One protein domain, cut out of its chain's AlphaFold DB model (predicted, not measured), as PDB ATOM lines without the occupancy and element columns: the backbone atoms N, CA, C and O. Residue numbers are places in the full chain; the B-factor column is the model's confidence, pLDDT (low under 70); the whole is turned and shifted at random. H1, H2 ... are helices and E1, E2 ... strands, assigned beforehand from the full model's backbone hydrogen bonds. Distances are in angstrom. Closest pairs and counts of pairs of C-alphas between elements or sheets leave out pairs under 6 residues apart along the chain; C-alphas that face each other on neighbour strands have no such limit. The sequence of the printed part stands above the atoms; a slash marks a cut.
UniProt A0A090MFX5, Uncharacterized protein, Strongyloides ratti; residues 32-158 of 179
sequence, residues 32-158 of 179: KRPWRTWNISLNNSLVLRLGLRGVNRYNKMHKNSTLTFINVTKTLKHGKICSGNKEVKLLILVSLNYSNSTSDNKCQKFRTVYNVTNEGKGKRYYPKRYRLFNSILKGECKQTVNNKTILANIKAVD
ATOM      1  N   LYS A  32      61.297  -2.660 -16.882       69.25
ATOM      2  CA  LYS A  32      60.013  -2.389 -17.543       69.25
ATOM      3  C   LYS A  32      59.982  -2.982 -18.951       69.25
ATOM      4  O   LYS A  32      60.863  -2.728 -19.760       69.25
ATOM      5  N   ARG A  33      58.902  -3.703 -19.264       80.44
ATOM      6  CA  ARG A  33      58.624  -4.212 -20.616       80.44
ATOM      7  C   ARG A  33      58.323  -3.054 -21.582       80.44
ATOM      8  O   ARG A  33      57.715  -2.066 -21.151       80.44
ATOM      9  N   PRO A  34      58.649  -3.192 -22.882       87.62
ATOM     10  CA  PRO A  34      58.244  -2.220 -23.893       87.62
ATOM     11  C   PRO A  34      56.715  -2.105 -23.972       87.62
ATOM     12  O   PRO A  34      55.975  -2.999 -23.548       87.62
ATOM     13  N   TRP A  35      56.228  -0.996 -24.531       92.12
ATOM     14  CA  TRP A  35      54.798  -0.811 -24.774       92.12
ATOM     15  C   TRP A  35      54.301  -1.850 -25.779       92.12
ATOM     16  O   TRP A  35      54.798  -1.915 -26.897       92.12
ATOM     17  N   ARG A  36      53.284  -2.621 -25.396       93.12
ATOM     18  CA  ARG A  36      52.630  -3.605 -26.270       93.12
ATOM     19  C   ARG A  36      51.169  -3.243 -26.469       93.12
ATOM     20  O   ARG A  36      50.581  -2.580 -25.614       93.12
ATOM     21  N   THR A  37      50.570  -3.694 -27.565       95.19
ATOM     22  CA  THR A  37      49.131  -3.526 -27.805       95.19
ATOM     23  C   THR A  37      48.328  -4.119 -26.652       95.19
ATOM     24  O   THR A  37      48.609  -5.215 -26.151       95.19
ATOM     25  N   TRP A  38      47.345  -3.362 -26.171       93.56
ATOM     26  CA  TRP A  38      46.405  -3.879 -25.192       93.56
ATOM     27  C   TRP A  38      45.295  -4.608 -25.948       93.56
ATOM     28  O   TRP A  38      44.539  -3.968 -26.665       93.56
ATOM     29  N   ASN A  39      45.223  -5.937 -25.802       93.06
ATOM     30  CA  ASN A  39      44.186  -6.769 -26.420       93.06
ATOM     31  C   ASN A  39      42.802  -6.486 -25.796       93.06
ATOM     32  O   ASN A  39      42.350  -7.197 -24.903       93.06
ATOM     33  N   ILE A  40      42.207  -5.361 -26.177       92.25
ATOM     34  CA  ILE A  40      40.878  -4.895 -25.798       92.25
ATOM     35  C   ILE A  40      40.317  -4.113 -26.987       92.25
ATOM     36  O   ILE A  40      41.039  -3.329 -27.605       92.25
ATOM     37  N   SER A  41      39.039  -4.318 -27.305       94.44
ATOM     38  CA  SER A  41      38.381  -3.570 -28.382       94.44
ATOM     39  C   SER A  41      38.431  -2.062 -28.111       94.44
ATOM     40  O   SER A  41      38.214  -1.622 -26.979       94.44
ATOM     41  N   LEU A  42      38.683  -1.261 -29.149       93.06
ATOM     42  CA  LEU A  42      38.698   0.205 -29.054       93.06
ATOM     43  C   LEU A  42      37.321   0.772 -28.668       93.06
ATOM     44  O   LEU A  42      37.246   1.791 -27.983       93.06
ATOM     45  N   ASN A  43      36.252   0.054 -29.024       90.38
ATOM     46  CA  ASN A  43      34.866   0.391 -28.694       90.38
ATOM     47  C   ASN A  43      34.425  -0.158 -27.328       90.38
ATOM     48  O   ASN A  43      33.272  -0.001 -26.930       90.38
ATOM     49  N   ASN A  44      35.323  -0.814 -26.587       92.19
ATOM     50  CA  ASN A  44      35.007  -1.305 -25.255       92.19
ATOM     51  C   ASN A  44      34.660  -0.133 -24.317       92.19
ATOM     52  O   ASN A  44      35.372   0.874 -24.265       92.19
ATOM     53  N   SER A  45      33.601  -0.291 -23.520       90.31
ATOM     54  CA  SER A  45      33.103   0.747 -22.609       90.31
ATOM     55  C   SER A  45      34.170   1.270 -21.642       90.31
ATOM     56  O   SER A  45      34.212   2.470 -21.366       90.31
ATOM     57  N   LEU A  46      35.085   0.414 -21.172       92.50
ATOM     58  CA  LEU A  46      36.214   0.819 -20.338       92.50
ATOM     59  C   LEU A  46      37.180   1.730 -21.104       92.50
ATOM     60  O   LEU A  46      37.605   2.748 -20.566       92.50
ATOM     61  N   VAL A  47      37.526   1.378 -22.343       95.12
ATOM     62  CA  VAL A  47      38.468   2.138 -23.180       95.12
ATOM     63  C   VAL A  47      37.907   3.521 -23.485       95.12
ATOM     64  O   VAL A  47      38.589   4.520 -23.249       95.12
ATOM     65  N   LEU A  48      36.643   3.588 -23.902       94.44
ATOM     66  CA  LEU A  48      35.943   4.846 -24.156       94.44
ATOM     67  C   LEU A  48      35.842   5.698 -22.885       94.44
ATOM     68  O   LEU A  48      36.155   6.889 -22.903       94.44
ATOM     69  N   ARG A  49      35.501   5.082 -21.746       93.56
ATOM     70  CA  ARG A  49      35.441   5.758 -20.443       93.56
ATOM     71  C   ARG A  49      36.790   6.335 -20.028       93.56
ATOM     72  O   ARG A  49      36.844   7.459 -19.530       93.56
ATOM     73  N   LEU A  50      37.878   5.584 -20.203       95.75
ATOM     74  CA  LEU A  50      39.225   6.079 -19.929       95.75
ATOM     75  C   LEU A  50      39.576   7.227 -20.871       95.75
ATOM     76  O   LEU A  50      40.065   8.252 -20.404       95.75
ATOM     77  N   GLY A  51      39.268   7.094 -22.161       96.12
ATOM     78  CA  GLY A  51      39.525   8.138 -23.141       96.12
ATOM     79  C   GLY A  51      38.849   9.457 -22.781       96.12
ATOM     80  O   GLY A  51      39.523  10.477 -22.614       96.12
ATOM     81  N   LEU A  52      37.541   9.408 -22.529       94.69
ATOM     82  CA  LEU A  52      36.754  10.567 -22.121       94.69
ATOM     83  C   LEU A  52      37.245  11.163 -20.794       94.69
ATOM     84  O   LEU A  52      37.378  12.376 -20.661       94.69
ATOM     85  N   ARG A  53      37.589  10.321 -19.811       95.00
ATOM     86  CA  ARG A  53      38.147  10.784 -18.530       95.00
ATOM     87  C   ARG A  53      39.459  11.548 -18.718       95.00
ATOM     88  O   ARG A  53      39.725  12.486 -17.970       95.00
ATOM     89  N   GLY A  54      40.288  11.131 -19.674       96.25
ATOM     90  CA  GLY A  54      41.538  11.809 -20.016       96.25
ATOM     91  C   GLY A  54      41.290  13.195 -20.600       96.25
ATOM     92  O   GLY A  54      41.884  14.163 -20.129       96.25
ATOM     93  N   VAL A  55      40.367  13.284 -21.558       95.88
ATOM     94  CA  VAL A  55      39.943  14.541 -22.193       95.88
ATOM     95  C   VAL A  55      39.342  15.506 -21.167       95.88
ATOM     96  O   VAL A  55      39.802  16.637 -21.042       95.88
ATOM     97  N   ASN A  56      38.409  15.042 -20.335       95.06
ATOM     98  CA  ASN A  56      37.796  15.875 -19.295       95.06
ATOM     99  C   ASN A  56      38.826  16.397 -18.288       95.06
ATOM    100  O   ASN A  56      38.739  17.539 -17.838       95.06
ATOM    101  N   ARG A  57      39.826  15.575 -17.933       95.50
ATOM    102  CA  ARG A  57      40.916  16.018 -17.060       95.50
ATOM    103  C   ARG A  57      41.759  17.103 -17.726       95.50
ATOM    104  O   ARG A  57      42.145  18.033 -17.032       95.50
ATOM    105  N   TYR A  58      42.040  16.994 -19.024       95.62
ATOM    106  CA  TYR A  58      42.752  18.039 -19.758       95.62
ATOM    107  C   TYR A  58      41.966  19.356 -19.741       95.62
ATOM    108  O   TYR A  58      42.511  20.362 -19.295       95.62
ATOM    109  N   ASN A  59      40.684  19.323 -20.121       95.00
ATOM    110  CA  ASN A  59      39.819  20.510 -20.196       95.00
ATOM    111  C   ASN A  59      39.668  21.205 -18.840       95.00
ATOM    112  O   ASN A  59      39.680  22.426 -18.760       95.00
ATOM    113  N   LYS A  60      39.591  20.435 -17.744       94.19
ATOM    114  CA  LYS A  60      39.551  21.011 -16.391       94.19
ATOM    115  C   LYS A  60      40.813  21.820 -16.059       94.19
ATOM    116  O   LYS A  60      40.735  22.766 -15.285       94.19
ATOM    117  N   MET A  61      41.962  21.426 -16.606       93.94
ATOM    118  CA  MET A  61      43.259  22.050 -16.325       93.94
ATOM    119  C   MET A  61      43.628  23.151 -17.334       93.94
ATOM    120  O   MET A  61      44.489  23.964 -17.027       93.94
ATOM    121  N   HIS A  62      42.995  23.191 -18.512       92.12
ATOM    122  CA  HIS A  62      43.304  24.137 -19.592       92.12
ATOM    123  C   HIS A  62      42.042  24.915 -19.971       92.12
ATOM    124  O   HIS A  62      41.245  24.449 -20.775       92.12
ATOM    125  N   LYS A  63      41.857  26.109 -19.398       88.00
ATOM    126  CA  LYS A  63      40.641  26.916 -19.614       88.00
ATOM    127  C   LYS A  63      40.555  27.547 -21.010       88.00
ATOM    128  O   LYS A  63      39.460  27.737 -21.521       88.00
ATOM    129  N   ASN A  64      41.696  27.817 -21.642       87.75
ATOM    130  CA  ASN A  64      41.761  28.554 -22.913       87.75
ATOM    131  C   ASN A  64      41.494  27.662 -24.141       87.75
ATOM    132  O   ASN A  64      41.403  28.144 -25.269       87.75
ATOM    133  N   SER A  65      41.413  26.345 -23.939       89.19
ATOM    134  CA  SER A  65      41.255  25.366 -25.010       89.19
ATOM    135  C   SER A  65      40.422  24.188 -24.538       89.19
ATOM    136  O   SER A  65      40.759  23.557 -23.535       89.19
ATOM    137  N   THR A  66      39.399  23.835 -25.302       92.56
ATOM    138  CA  THR A  66      38.547  22.685 -25.014       92.56
ATOM    139  C   THR A  66      38.797  21.587 -26.034       92.56
ATOM    140  O   THR A  66      38.728  21.803 -27.242       92.56
ATOM    141  N   LEU A  67      39.075  20.386 -25.541       94.25
ATOM    142  CA  LEU A  67      39.141  19.180 -26.350       94.25
ATOM    143  C   LEU A  67      37.781  18.489 -26.372       94.25
ATOM    144  O   LEU A  67      37.200  18.200 -25.324       94.25
ATOM    145  N   THR A  68      37.322  18.137 -27.564       93.00
ATOM    146  CA  THR A  68      36.165  17.270 -27.764       93.00
ATOM    147  C   THR A  68      36.646  15.872 -28.121       93.00
ATOM    148  O   THR A  68      37.421  15.685 -29.059       93.00
ATOM    149  N   PHE A  69      36.208  14.873 -27.355       94.06
ATOM    150  CA  PHE A  69      36.539  13.472 -27.609       94.06
ATOM    151  C   PHE A  69      35.874  12.988 -28.906       94.06
ATOM    152  O   PHE A  69      34.663  13.155 -29.062       94.06
ATOM    153  N   ILE A  70      36.655  12.372 -29.802       93.06
ATOM    154  CA  ILE A  70      36.156  11.761 -31.044       93.06
ATOM    155  C   ILE A  70      36.179  10.238 -30.920       93.06
ATOM    156  O   ILE A  70      35.127   9.603 -30.900       93.06
ATOM    157  N   ASN A  71      37.373   9.644 -30.815       94.69
ATOM    158  CA  ASN A  71      37.539   8.200 -30.664       94.69
ATOM    159  C   ASN A  71      38.894   7.824 -30.046       94.69
ATOM    160  O   ASN A  71      39.809   8.640 -29.929       94.69
ATOM    161  N   VAL A  72      39.032   6.558 -29.654       95.69
ATOM    162  CA  VAL A  72      40.329   5.976 -29.292       95.69
ATOM    163  C   VAL A  72      40.898   5.279 -30.521       95.69
ATOM    164  O   VAL A  72      40.262   4.387 -31.067       95.69
ATOM    165  N   THR A  73      42.106   5.657 -30.935       95.56
ATOM    166  CA  THR A  73      42.771   5.098 -32.125       95.56
ATOM    167  C   THR A  73      43.747   3.981 -31.782       95.56
ATOM    168  O   THR A  73      43.988   3.093 -32.594       95.56
ATOM    169  N   LYS A  74      44.336   4.002 -30.579       97.44
ATOM    170  CA  LYS A  74      45.278   2.962 -30.146       97.44
ATOM    171  C   LYS A  74      45.261   2.778 -28.638       97.44
ATOM    172  O   LYS A  74      45.284   3.752 -27.885       97.44
ATOM    173  N   THR A  75      45.330   1.527 -28.197       97.56
ATOM    174  CA  THR A  75      45.507   1.157 -26.791       97.56
ATOM    175  C   THR A  75      46.798   0.366 -26.611       97.56
ATOM    176  O   THR A  75      47.126  -0.561 -27.351       97.56
ATOM    177  N   LEU A  76      47.577   0.762 -25.613       96.50
ATOM    178  CA  LEU A  76      48.867   0.172 -25.291       96.50
ATOM    179  C   LEU A  76      48.921  -0.126 -23.793       96.50
ATOM    180  O   LEU A  76      48.334   0.590 -22.985       96.50
ATOM    181  N   LYS A  77      49.665  -1.156 -23.409       93.81
ATOM    182  CA  LYS A  77      49.939  -1.525 -22.019       93.81
ATOM    183  C   LYS A  77      51.440  -1.681 -21.803       93.81
ATOM    184  O   LYS A  77      52.157  -2.104 -22.710       93.81
ATOM    185  N   HIS A  78      51.908  -1.335 -20.610       90.06
ATOM    186  CA  HIS A  78      53.254  -1.668 -20.151       90.06
ATOM    187  C   HIS A  78      53.215  -2.096 -18.682       90.06
ATOM    188  O   HIS A  78      52.308  -1.746 -17.921       90.06
ATOM    189  N   GLY A  79      54.208  -2.873 -18.270       83.19
ATOM    190  CA  GLY A  79      54.369  -3.302 -16.888       83.19
ATOM    191  C   GLY A  79      55.805  -3.660 -16.549       83.19
ATOM    192  O   GLY A  79      56.647  -3.756 -17.444       83.19
ATOM    193  N   LYS A  80      56.071  -3.887 -15.259       77.00
ATOM    194  CA  LYS A  80      57.303  -4.581 -14.870       77.00
ATOM    195  C   LYS A  80      57.172  -6.059 -15.225       77.00
ATOM    196  O   LYS A  80      56.058  -6.584 -15.265       77.00
ATOM    197  N   ILE A  81      58.304  -6.721 -15.439       64.56
ATOM    198  CA  ILE A  81      58.343  -8.150 -15.767       64.56
ATOM    199  C   ILE A  81      57.665  -8.976 -14.661       64.56
ATOM    200  O   ILE A  81      56.762  -9.751 -14.966       64.56
ATOM    201  N   CYS A  82      58.004  -8.716 -13.394       68.75
ATOM    202  CA  CYS A  82      57.544  -9.518 -12.253       68.75
ATOM    203  C   CYS A  82      56.168  -9.113 -11.697       68.75
ATOM    204  O   CYS A  82      55.513  -9.904 -11.038       68.75
ATOM    205  N   SER A  83      55.707  -7.879 -11.934       66.88
ATOM    206  CA  SER A  83      54.505  -7.341 -11.266       66.88
ATOM    207  C   SER A  83      53.339  -7.036 -12.212       66.88
ATOM    208  O   SER A  83      52.474  -6.226 -11.877       66.88
ATOM    209  N   GLY A  84      53.359  -7.595 -13.424       67.00
ATOM    210  CA  GLY A  84      52.302  -7.417 -14.421       67.00
ATOM    211  C   GLY A  84      52.149  -5.989 -14.969       67.00
ATOM    212  O   GLY A  84      52.979  -5.103 -14.744       67.00
ATOM    213  N   ASN A  85      51.073  -5.781 -15.741       65.19
ATOM    214  CA  ASN A  85      50.765  -4.511 -16.410       65.19
ATOM    215  C   ASN A  85      50.389  -3.439 -15.382       65.19
ATOM    216  O   ASN A  85      49.340  -3.535 -14.748       65.19
ATOM    217  N   LYS A  86      51.230  -2.411 -15.259       83.69
ATOM    218  CA  LYS A  86      51.065  -1.308 -14.303       83.69
ATOM    219  C   LYS A  86      50.660  -0.001 -14.962       83.69
ATOM    220  O   LYS A  86      50.241   0.917 -14.268       83.69
ATOM    221  N   GLU A  87      50.745   0.087 -16.286       92.88
ATOM    222  CA  GLU A  87      50.296   1.254 -17.027       92.88
ATOM    223  C   GLU A  87      49.523   0.867 -18.282       92.88
ATOM    224  O   GLU A  87      49.868  -0.081 -18.990       92.88
ATOM    225  N   VAL A  88      48.511   1.668 -18.598       95.06
ATOM    226  CA  VAL A  88      47.851   1.666 -19.905       95.06
ATOM    227  C   VAL A  88      47.947   3.052 -20.520       95.06
ATOM    228  O   VAL A  88      47.873   4.065 -19.828       95.06
ATOM    229  N   LYS A  89      48.138   3.102 -21.832       96.94
ATOM    230  CA  LYS A  89      48.256   4.314 -22.636       96.94
ATOM    231  C   LYS A  89      47.199   4.265 -23.726       96.94
ATOM    232  O   LYS A  89      47.079   3.262 -24.424       96.94
ATOM    233  N   LEU A  90      46.470   5.360 -23.876       97.75
ATOM    234  CA  LEU A  90      45.505   5.544 -24.946       97.75
ATOM    235  C   LEU A  90      46.001   6.669 -25.854       97.75
ATOM    236  O   LEU A  90      46.432   7.718 -25.364       97.75
ATOM    237  N   LEU A  91      45.956   6.425 -27.160       97.81
ATOM    238  CA  LEU A  91      46.015   7.457 -28.188       97.81
ATOM    239  C   LEU A  91      44.593   7.710 -28.666       97.81
ATOM    240  O   LEU A  91      43.854   6.780 -28.981       97.81
ATOM    241  N   ILE A  92      44.218   8.975 -28.656       96.69
ATOM    242  CA  ILE A  92      42.851   9.450 -28.792       96.69
ATOM    243  C   ILE A  92      42.857  10.497 -29.892       96.69
ATOM    244  O   ILE A  92      43.766  11.326 -29.946       96.69
ATOM    245  N   LEU A  93      41.869  10.438 -30.772       95.38
ATOM    246  CA  LEU A  93      41.579  11.521 -31.693       95.38
ATOM    247  C   LEU A  93      40.667  12.521 -30.985       95.38
ATOM    248  O   LEU A  93      39.675  12.136 -30.358       95.38
ATOM    249  N   VAL A  94      41.022  13.796 -31.058       94.88
ATOM    250  CA  VAL A  94      40.257  14.884 -30.448       94.88
ATOM    251  C   VAL A  94      40.100  16.034 -31.431       94.88
ATOM    252  O   VAL A  94      40.968  16.253 -32.276       94.88
ATOM    253  N   SER A  95      39.006  16.773 -31.281       92.75
ATOM    254  CA  SER A  95      38.856  18.103 -31.868       92.75
ATOM    255  C   SER A  95      39.307  19.138 -30.851       92.75
ATOM    256  O   SER A  95      38.880  19.079 -29.697       92.75
ATOM    257  N   LEU A  96      40.168  20.058 -31.262       91.06
ATOM    258  CA  LEU A  96      40.628  21.176 -30.452       91.06
ATOM    259  C   LEU A  96      39.848  22.436 -30.822       91.06
ATOM    260  O   LEU A  96      39.903  22.880 -31.968       91.06
ATOM    261  N   ASN A  97      39.192  23.021 -29.821       87.62
ATOM    262  CA  ASN A  97      38.395  24.230 -29.956       87.62
ATOM    263  C   ASN A  97      38.971  25.303 -29.022       87.62
ATOM    264  O   ASN A  97      39.186  25.048 -27.831       87.62
ATOM    265  N   TYR A  98      39.217  26.501 -29.543       83.38
ATOM    266  CA  TYR A  98      39.680  27.643 -28.752       83.38
ATOM    267  C   TYR A  98      38.490  28.526 -28.392       83.38
ATOM    268  O   TYR A  98      37.622  28.747 -29.230       83.38
ATOM    269  N   SER A  99      38.447  29.038 -27.160       72.06
ATOM    270  CA  SER A  99      37.296  29.808 -26.659       72.06
ATOM    271  C   SER A  99      36.981  31.058 -27.488       72.06
ATOM    272  O   SER A  99      35.830  31.473 -27.538       72.06
ATOM    273  N   ASN A 100      37.989  31.631 -28.149       69.50
ATOM    274  CA  ASN A 100      37.897  32.927 -28.825       69.50
ATOM    275  C   ASN A 100      38.148  32.827 -30.338       69.50
ATOM    276  O   ASN A 100      38.488  33.825 -30.965       69.50
ATOM    277  N   SER A 101      38.067  31.630 -30.924       63.16
ATOM    278  CA  SER A 101      38.362  31.448 -32.345       63.16
ATOM    279  C   SER A 101      37.137  30.975 -33.112       63.16
ATOM    280  O   SER A 101      36.543  29.957 -32.772       63.16
ATOM    281  N   THR A 102      36.816  31.696 -34.184       60.75
ATOM    282  CA  THR A 102      35.897  31.282 -35.255       60.75
ATOM    283  C   THR A 102      36.526  30.262 -36.207       60.75
ATOM    284  O   THR A 102      35.864  29.819 -37.138       60.75
ATOM    285  N   SER A 103      37.798  29.889 -36.003       63.47
ATOM    286  CA  SER A 103      38.493  28.955 -36.886       63.47
ATOM    287  C   SER A 103      37.929  27.545 -36.775       63.47
ATOM    288  O   SER A 103      37.613  27.088 -35.674       63.47
ATOM    289  N   ASP A 104      37.959  26.830 -37.895       67.38
ATOM    290  CA  ASP A 104      37.571  25.431 -37.981       67.38
ATOM    291  C   ASP A 104      38.228  24.561 -36.904       67.38
ATOM    292  O   ASP A 104      39.420  24.652 -36.593       67.38
ATOM    293  N   ASN A 105      37.406  23.678 -36.351       76.75
ATOM    294  CA  ASN A 105      37.777  22.658 -35.385       76.75
ATOM    295  C   ASN A 105      38.972  21.825 -35.887       76.75
ATOM    296  O   ASN A 105      38.871  21.103 -36.880       76.75
ATOM    297  N   LYS A 106      40.112  21.884 -35.184       88.12
ATOM    298  CA  LYS A 106      41.341  21.194 -35.611       88.12
ATOM    299  C   LYS A 106      41.419  19.783 -35.047       88.12
ATOM    300  O   LYS A 106      41.359  19.585 -33.832       88.12
ATOM    301  N   CYS A 107      41.669  18.807 -35.915       91.75
ATOM    302  CA  CYS A 107      41.930  17.432 -35.504       91.75
ATOM    303  C   CYS A 107      43.335  17.260 -34.959       91.75
ATOM    304  O   CYS A 107      44.318  17.537 -35.645       91.75
ATOM    305  N   GLN A 108      43.446  16.733 -33.743       94.81
ATOM    306  CA  GLN A 108      44.733  16.449 -33.122       94.81
ATOM    307  C   GLN A 108      44.742  15.094 -32.429       94.81
ATOM    308  O   GLN A 108      43.716  14.523 -32.051       94.81
ATOM    309  N   LYS A 109      45.954  14.570 -32.239       96.31
ATOM    310  CA  LYS A 109      46.169  13.410 -31.380       96.31
ATOM    311  C   LYS A 109      46.271  13.880 -29.936       96.31
ATOM    312  O   LYS A 109      46.913  14.880 -29.626       96.31
ATOM    313  N   PHE A 110      45.726  13.081 -29.036       97.12
ATOM    314  CA  PHE A 110      45.832  13.252 -27.599       97.12
ATOM    315  C   PHE A 110      46.265  11.932 -26.966       97.12
ATOM    316  O   PHE A 110      45.736  10.862 -27.263       97.12
ATOM    317  N   ARG A 111      47.270  11.988 -26.097       97.94
ATOM    318  CA  ARG A 111      47.763  10.838 -25.341       97.94
ATOM    319  C   ARG A 111      47.355  10.976 -23.892       97.94
ATOM    320  O   ARG A 111      47.646  11.988 -23.270       97.94
ATOM    321  N   THR A 112      46.837   9.903 -23.317       97.69
ATOM    322  CA  THR A 112      46.641   9.780 -21.869       97.69
ATOM    323  C   THR A 112      47.238   8.468 -21.373       97.69
ATOM    324  O   THR A 112      47.254   7.465 -22.088       97.69
ATOM    325  N   VAL A 113      47.798   8.483 -20.167       97.00
ATOM    326  CA  VAL A 113      48.406   7.322 -19.512       97.00
ATOM    327  C   VAL A 113      47.809   7.176 -18.123       97.00
ATOM    328  O   VAL A 113      47.730   8.150 -17.373       97.00
ATOM    329  N   TYR A 114      47.448   5.949 -17.767       96.12
ATOM    330  CA  TYR A 114      46.905   5.587 -16.465       96.12
ATOM    331  C   TYR A 114      47.822   4.595 -15.769       96.12
ATOM    332  O   TYR A 114      48.289   3.653 -16.404       96.12
ATOM    333  N   ASN A 115      48.014   4.777 -14.464       94.38
ATOM    334  CA  ASN A 115      48.489   3.719 -13.584       94.38
ATOM    335  C   ASN A 115      47.337   2.739 -13.328       94.38
ATOM    336  O   ASN A 115      46.212   3.164 -13.048       94.38
ATOM    337  N   VAL A 116      47.627   1.445 -13.414       92.25
ATOM    338  CA  VAL A 116      46.693   0.358 -13.118       92.25
ATOM    339  C   VAL A 116      47.050  -0.230 -11.764       92.25
ATOM    340  O   VAL A 116      48.182  -0.666 -11.557       92.25
ATOM    341  N   THR A 117      46.085  -0.253 -10.853       88.69
ATOM    342  CA  THR A 117      46.212  -0.914  -9.553       88.69
ATOM    343  C   THR A 117      45.125  -1.971  -9.411       88.69
ATOM    344  O   THR A 117      44.022  -1.822  -9.944       88.69
ATOM    345  N   ASN A 118      45.439  -3.054  -8.708       86.06
ATOM    346  CA  ASN A 118      44.433  -4.022  -8.293       86.06
ATOM    347  C   ASN A 118      43.789  -3.494  -7.007       86.06
ATOM    348  O   ASN A 118      44.500  -3.104  -6.085       86.06
ATOM    349  N   GLU A 119      42.463  -3.443  -6.961       83.44
ATOM    350  CA  GLU A 119      41.712  -3.037  -5.775       83.44
ATOM    351  C   GLU A 119      40.521  -3.985  -5.599       83.44
ATOM    352  O   GLU A 119      39.563  -3.968  -6.383       83.44
ATOM    353  N   GLY A 120      40.612  -4.851  -4.588       81.69
ATOM    354  CA  GLY A 120      39.680  -5.959  -4.388       81.69
ATOM    355  C   GLY A 120      39.633  -6.885  -5.607       81.69
ATOM    356  O   GLY A 120      40.664  -7.270  -6.153       81.69
ATOM    357  N   LYS A 121      38.420  -7.198  -6.077       78.88
ATOM    358  CA  LYS A 121      38.185  -8.077  -7.240       78.88
ATOM    359  C   LYS A 121      38.424  -7.403  -8.605       78.88
ATOM    360  O   LYS A 121      38.181  -8.022  -9.635       78.88
ATOM    361  N   GLY A 122      38.829  -6.129  -8.653       84.56
ATOM    362  CA  GLY A 122      38.863  -5.349  -9.895       84.56
ATOM    363  C   GLY A 122      40.132  -4.531 -10.108       84.56
ATOM    364  O   GLY A 122      40.956  -4.351  -9.217       84.56
ATOM    365  N   LYS A 123      40.268  -3.988 -11.322       89.44
ATOM    366  CA  LYS A 123      41.333  -3.039 -11.674       89.44
ATOM    367  C   LYS A 123      40.825  -1.609 -11.567       89.44
ATOM    368  O   LYS A 123      39.754  -1.287 -12.088       89.44
ATOM    369  N   ARG A 124      41.615  -0.733 -10.950       89.88
ATOM    370  CA  ARG A 124      41.420   0.717 -10.990       89.88
ATOM    371  C   ARG A 124      42.470   1.385 -11.861       89.88
ATOM    372  O   ARG A 124      43.604   0.934 -11.970       89.88
ATOM    373  N   TYR A 125      42.049   2.481 -12.483       93.25
ATOM    374  CA  TYR A 125      42.839   3.247 -13.438       93.25
ATOM    375  C   TYR A 125      42.939   4.692 -12.955       93.25
ATOM    376  O   TYR A 125      41.943   5.425 -12.936       93.25
ATOM    377  N   TYR A 126      44.144   5.100 -12.575       91.94
ATOM    378  CA  TYR A 126      44.444   6.435 -12.068       91.94
ATOM    379  C   TYR A 126      45.186   7.231 -13.136       91.94
ATOM    380  O   TYR A 126      46.235   6.775 -13.593       91.94
ATOM    381  N   PRO A 127      44.678   8.395 -13.580       92.12
ATOM    382  CA  PRO A 127      45.355   9.143 -14.624       92.12
ATOM    383  C   PRO A 127      46.704   9.647 -14.103       92.12
ATOM    384  O   PRO A 127      46.771  10.316 -13.072       92.12
ATOM    385  N   LYS A 128      47.770   9.297 -14.818       93.62
ATOM    386  CA  LYS A 128      49.158   9.615 -14.475       93.62
ATOM    387  C   LYS A 128      49.629  10.864 -15.205       93.62
ATOM    388  O   LYS A 128      50.178  11.768 -14.596       93.62
ATOM    389  N   ARG A 129      49.433  10.890 -16.523       95.06
ATOM    390  CA  ARG A 129      49.896  11.970 -17.402       95.06
ATOM    391  C   ARG A 129      49.072  12.014 -18.674       95.06
ATOM    392  O   ARG A 129      48.552  10.987 -19.111       95.06
ATOM    393  N   TYR A 130      49.027  13.181 -19.289       96.44
ATOM    394  CA  TYR A 130      48.425  13.391 -20.596       96.44
ATOM    395  C   TYR A 130      49.313  14.310 -21.441       96.44
ATOM    396  O   TYR A 130      50.203  14.971 -20.913       96.44
ATOM    397  N   ARG A 131      49.129  14.296 -22.761       97.12
ATOM    398  CA  ARG A 131      49.831  15.172 -23.705       97.12
ATOM    399  C   ARG A 131      48.984  15.357 -24.958       97.12
ATOM    400  O   ARG A 131      48.646  14.364 -25.600       97.12
ATOM    401  N   LEU A 132      48.697  16.603 -25.309       96.38
ATOM    402  CA  LEU A 132      48.202  16.972 -26.632       96.38
ATOM    403  C   LEU A 132      49.395  17.031 -27.597       96.38
ATOM    404  O   LEU A 132      50.470  17.508 -27.224       96.38
ATOM    405  N   PHE A 133      49.259  16.465 -28.793       95.06
ATOM    406  CA  PHE A 133      50.320  16.522 -29.798       95.06
ATOM    407  C   PHE A 133      50.154  17.782 -30.648       95.06
ATOM    408  O   PHE A 133      49.058  18.049 -31.127       95.06
ATOM    409  N   ASN A 134      51.252  18.498 -30.906       90.88
ATOM    410  CA  ASN A 134      51.274  19.692 -31.758       90.88
ATOM    411  C   ASN A 134      51.239  19.345 -33.262       90.88
ATOM    412  O   ASN A 134      51.988  19.889 -34.063       90.88
ATOM    413  N   SER A 135      50.442  18.346 -33.634       88.62
ATOM    414  CA  SER A 135      50.312  17.868 -35.009       88.62
ATOM    415  C   SER A 135      48.842  17.912 -35.394       88.62
ATOM    416  O   SER A 135      48.039  17.172 -34.813       88.62
ATOM    417  N   ILE A 136      48.511  18.763 -36.361       89.19
ATOM    418  CA  ILE A 136      47.172  18.845 -36.941       89.19
ATOM    419  C   ILE A 136      47.043  17.733 -37.982       89.19
ATOM    420  O   ILE A 136      47.912  17.559 -38.835       89.19
ATOM    421  N   LEU A 137      45.978  16.949 -37.882       88.75
ATOM    422  CA  LEU A 137      45.651  15.916 -38.855       88.75
ATOM    423  C   LEU A 137      44.800  16.529 -39.968       88.75
ATOM    424  O   LEU A 137      43.862  17.269 -39.681       88.75
ATOM    425  N   LYS A 138      45.130  16.213 -41.224       85.88
ATOM    426  CA  LYS A 138      44.307  16.582 -42.382       85.88
ATOM    427  C   LYS A 138      43.019  15.747 -42.379       85.88
ATOM    428  O   LYS A 138      43.082  14.546 -42.117       85.88
ATOM    429  N   GLY A 139      41.887  16.375 -42.694       78.25
ATOM    430  CA  GLY A 139      40.570  15.734 -42.780       78.25
ATOM    431  C   GLY A 139      39.571  16.215 -41.723       78.25
ATOM    432  O   GLY A 139      39.911  16.984 -40.825       78.25
ATOM    433  N   GLU A 140      38.324  15.761 -41.846       76.19
ATOM    434  CA  GLU A 140      37.226  16.181 -40.973       76.19
ATOM    435  C   GLU A 140      37.219  15.440 -39.628       76.19
ATOM    436  O   GLU A 140      37.328  14.214 -39.546       76.19
ATOM    437  N   CYS A 141      36.988  16.193 -38.552       79.38
ATOM    438  CA  CYS A 141      36.828  15.682 -37.193       79.38
ATOM    439  C   CYS A 141      35.398  15.195 -36.933       79.38
ATOM    440  O   CYS A 141      34.664  15.776 -36.132       79.38
ATOM    441  N   LYS A 142      34.973  14.116 -37.595       78.62
ATOM    442  CA  LYS A 142      33.638  13.549 -37.354       78.62
ATOM    443  C   LYS A 142      33.626  12.717 -36.077       78.62
ATOM    444  O   LYS A 142      34.389  11.762 -35.938       78.62
ATOM    445  N   GLN A 143      32.744  13.068 -35.138       74.25
ATOM    446  CA  GLN A 143      32.485  12.236 -33.964       74.25
ATOM    447  C   GLN A 143      31.916  10.891 -34.418       74.25
ATOM    448  O   GLN A 143      30.808  10.823 -34.936       74.25
ATOM    449  N   THR A 144      32.663   9.812 -34.196       72.50
ATOM    450  CA  THR A 144      32.198   8.452 -34.505       72.50
ATOM    451  C   THR A 144      31.375   7.845 -33.372       72.50
ATOM    452  O   THR A 144      30.775   6.789 -33.549       72.50
ATOM    453  N   VAL A 145      31.372   8.462 -32.185       72.75
ATOM    454  CA  VAL A 145      30.674   7.938 -31.007       72.75
ATOM    455  C   VAL A 145      29.856   9.039 -30.345       72.75
ATOM    456  O   VAL A 145      30.358  10.136 -30.100       72.75
ATOM    457  N   ASN A 146      28.597   8.744 -30.013       78.19
ATOM    458  CA  ASN A 146      27.741   9.684 -29.298       78.19
ATOM    459  C   ASN A 146      28.209   9.824 -27.838       78.19
ATOM    460  O   ASN A 146      27.939   8.976 -26.981       78.19
ATOM    461  N   ASN A 147      28.901  10.927 -27.550       72.81
ATOM    462  CA  ASN A 147      29.454  11.224 -26.230       72.81
ATOM    463  C   ASN A 147      28.392  11.263 -25.121       72.81
ATOM    464  O   ASN A 147      28.682  10.851 -23.994       72.81
ATOM    465  N   LYS A 148      27.157  11.698 -25.423       78.00
ATOM    466  CA  LYS A 148      26.057  11.727 -24.442       78.00
ATOM    467  C   LYS A 148      25.706  10.314 -23.978       78.00
ATOM    468  O   LYS A 148      25.560  10.088 -22.777       78.00
ATOM    469  N   THR A 149      25.667   9.354 -24.899       77.25
ATOM    470  CA  THR A 149      25.384   7.942 -24.599       77.25
ATOM    471  C   THR A 149      26.488   7.314 -23.753       77.25
ATOM    472  O   THR A 149      26.207   6.635 -22.764       77.25
ATOM    473  N   ILE A 150      27.758   7.595 -24.071       75.69
ATOM    474  CA  ILE A 150      28.895   7.130 -23.260       75.69
ATOM    475  C   ILE A 150      28.785   7.685 -21.832       75.69
ATOM    476  O   ILE A 150      28.915   6.936 -20.865       75.69
ATOM    477  N   LEU A 151      28.517   8.987 -21.687       77.06
ATOM    478  CA  LEU A 151      28.354   9.644 -20.388       77.06
ATOM    479  C   LEU A 151      27.194   9.060 -19.578       77.06
ATOM    480  O   LEU A 151      27.362   8.809 -18.384       77.06
ATOM    481  N   ALA A 152      26.045   8.818 -20.210       78.62
ATOM    482  CA  ALA A 152      24.888   8.204 -19.567       78.62
ATOM    483  C   ALA A 152      25.216   6.793 -19.054       78.62
ATOM    484  O   ALA A 152      24.985   6.492 -17.881       78.62
ATOM    485  N   ASN A 153      25.868   5.972 -19.881       76.38
ATOM    486  CA  ASN A 153      26.299   4.626 -19.503       76.38
ATOM    487  C   ASN A 153      27.312   4.645 -18.350       76.38
ATOM    488  O   ASN A 153      27.212   3.845 -17.418       76.38
ATOM    489  N   ILE A 154      28.259   5.589 -18.357       74.38
ATOM    490  CA  ILE A 154      29.208   5.774 -17.249       74.38
ATOM    491  C   ILE A 154      28.461   6.107 -15.952       74.38
ATOM    492  O   ILE A 154      28.707   5.465 -14.930       74.38
ATOM    493  N   LYS A 155      27.536   7.076 -15.994       77.38
ATOM    494  CA  LYS A 155      26.741   7.488 -14.826       77.38
ATOM    495  C   LYS A 155      25.888   6.336 -14.284       77.38
ATOM    496  O   LYS A 155      25.828   6.151 -13.071       77.38
ATOM    497  N   ALA A 156      25.278   5.533 -15.157       77.50
ATOM    498  CA  ALA A 156      24.470   4.378 -14.766       77.50
ATOM    499  C   ALA A 156      25.302   3.293 -14.057       77.50
ATOM    500  O   ALA A 156      24.913   2.803 -12.993       77.50
ATOM    501  N   VAL A 157      26.482   2.962 -14.595       74.12
ATOM    502  CA  VAL A 157      27.405   1.994 -13.978       74.12
ATOM    503  C   VAL A 157      27.896   2.487 -12.616       74.12
ATOM    504  O   VAL A 157      27.945   1.711 -11.659       74.12
ATOM    505  N   ASP A 158      28.221   3.775 -12.501       72.69
ATOM    506  CA  ASP A 158      28.671   4.365 -11.237       72.69
ATOM    507  C   ASP A 158      27.554   4.375 -10.183       72.69
ATOM    508  O   ASP A 158      27.794   3.996  -9.033       72.69
TER     509      ASP A 158
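What this domain is: This is residues 32 to 158 of the 179 residues of an uncharacterized protein of Strongyloides ratti (UniProt A0A090MFX5). A twisted sheet of four long strands, E1 to E4, curls round helix H1, and a second helix, H2, crosses H1 with its residues 150 to 154 packed on residues 45 to 49 of H1. The printed part has 127 residues, with H1, E1, E2, E3, E4 and H2 in that order. It is mixed and compact, with a radius of gyration of the C-alphas of 15.3 A and spans of 51 by 34 by 26 A.

Where its parts are: H1, residues 45 to 61, begins at C-alpha 45 (33.103, 0.747, -22.609). E1 is residues 65 to 79, E2 85 to 98, E3 106 to 119, 38.4 A long, and E4 122 to 136. H2, residues 147 to 158, ends at C-alpha 158 (28.671, 4.365, -11.237).

How they stand to each other: The sheet E1 E2 E3 E4 is a meander, each strand the antiparallel neighbour of the one before; N 68 and O 95, N 92 and O 110, and N 113 and O 129 are each 2.8 A apart, within hydrogen-bond range. H1 is on one face, two layers; its closest C-alphas to E1, Asn 59 and Thr 66, are 5.4 A apart. H1, with residues 45 to 49 alone, touches H2, about perpendicular at 75 degrees; the closest C-alphas, Arg 49 and Ile 154, are 7.0 A apart. In H1 and H2 every O i to N i+4 pair is within range.

The domain as a whole: The printed part has no cut and no long link. Residues 32, 81 to 85 and 100 to 104 have pLDDT under 70.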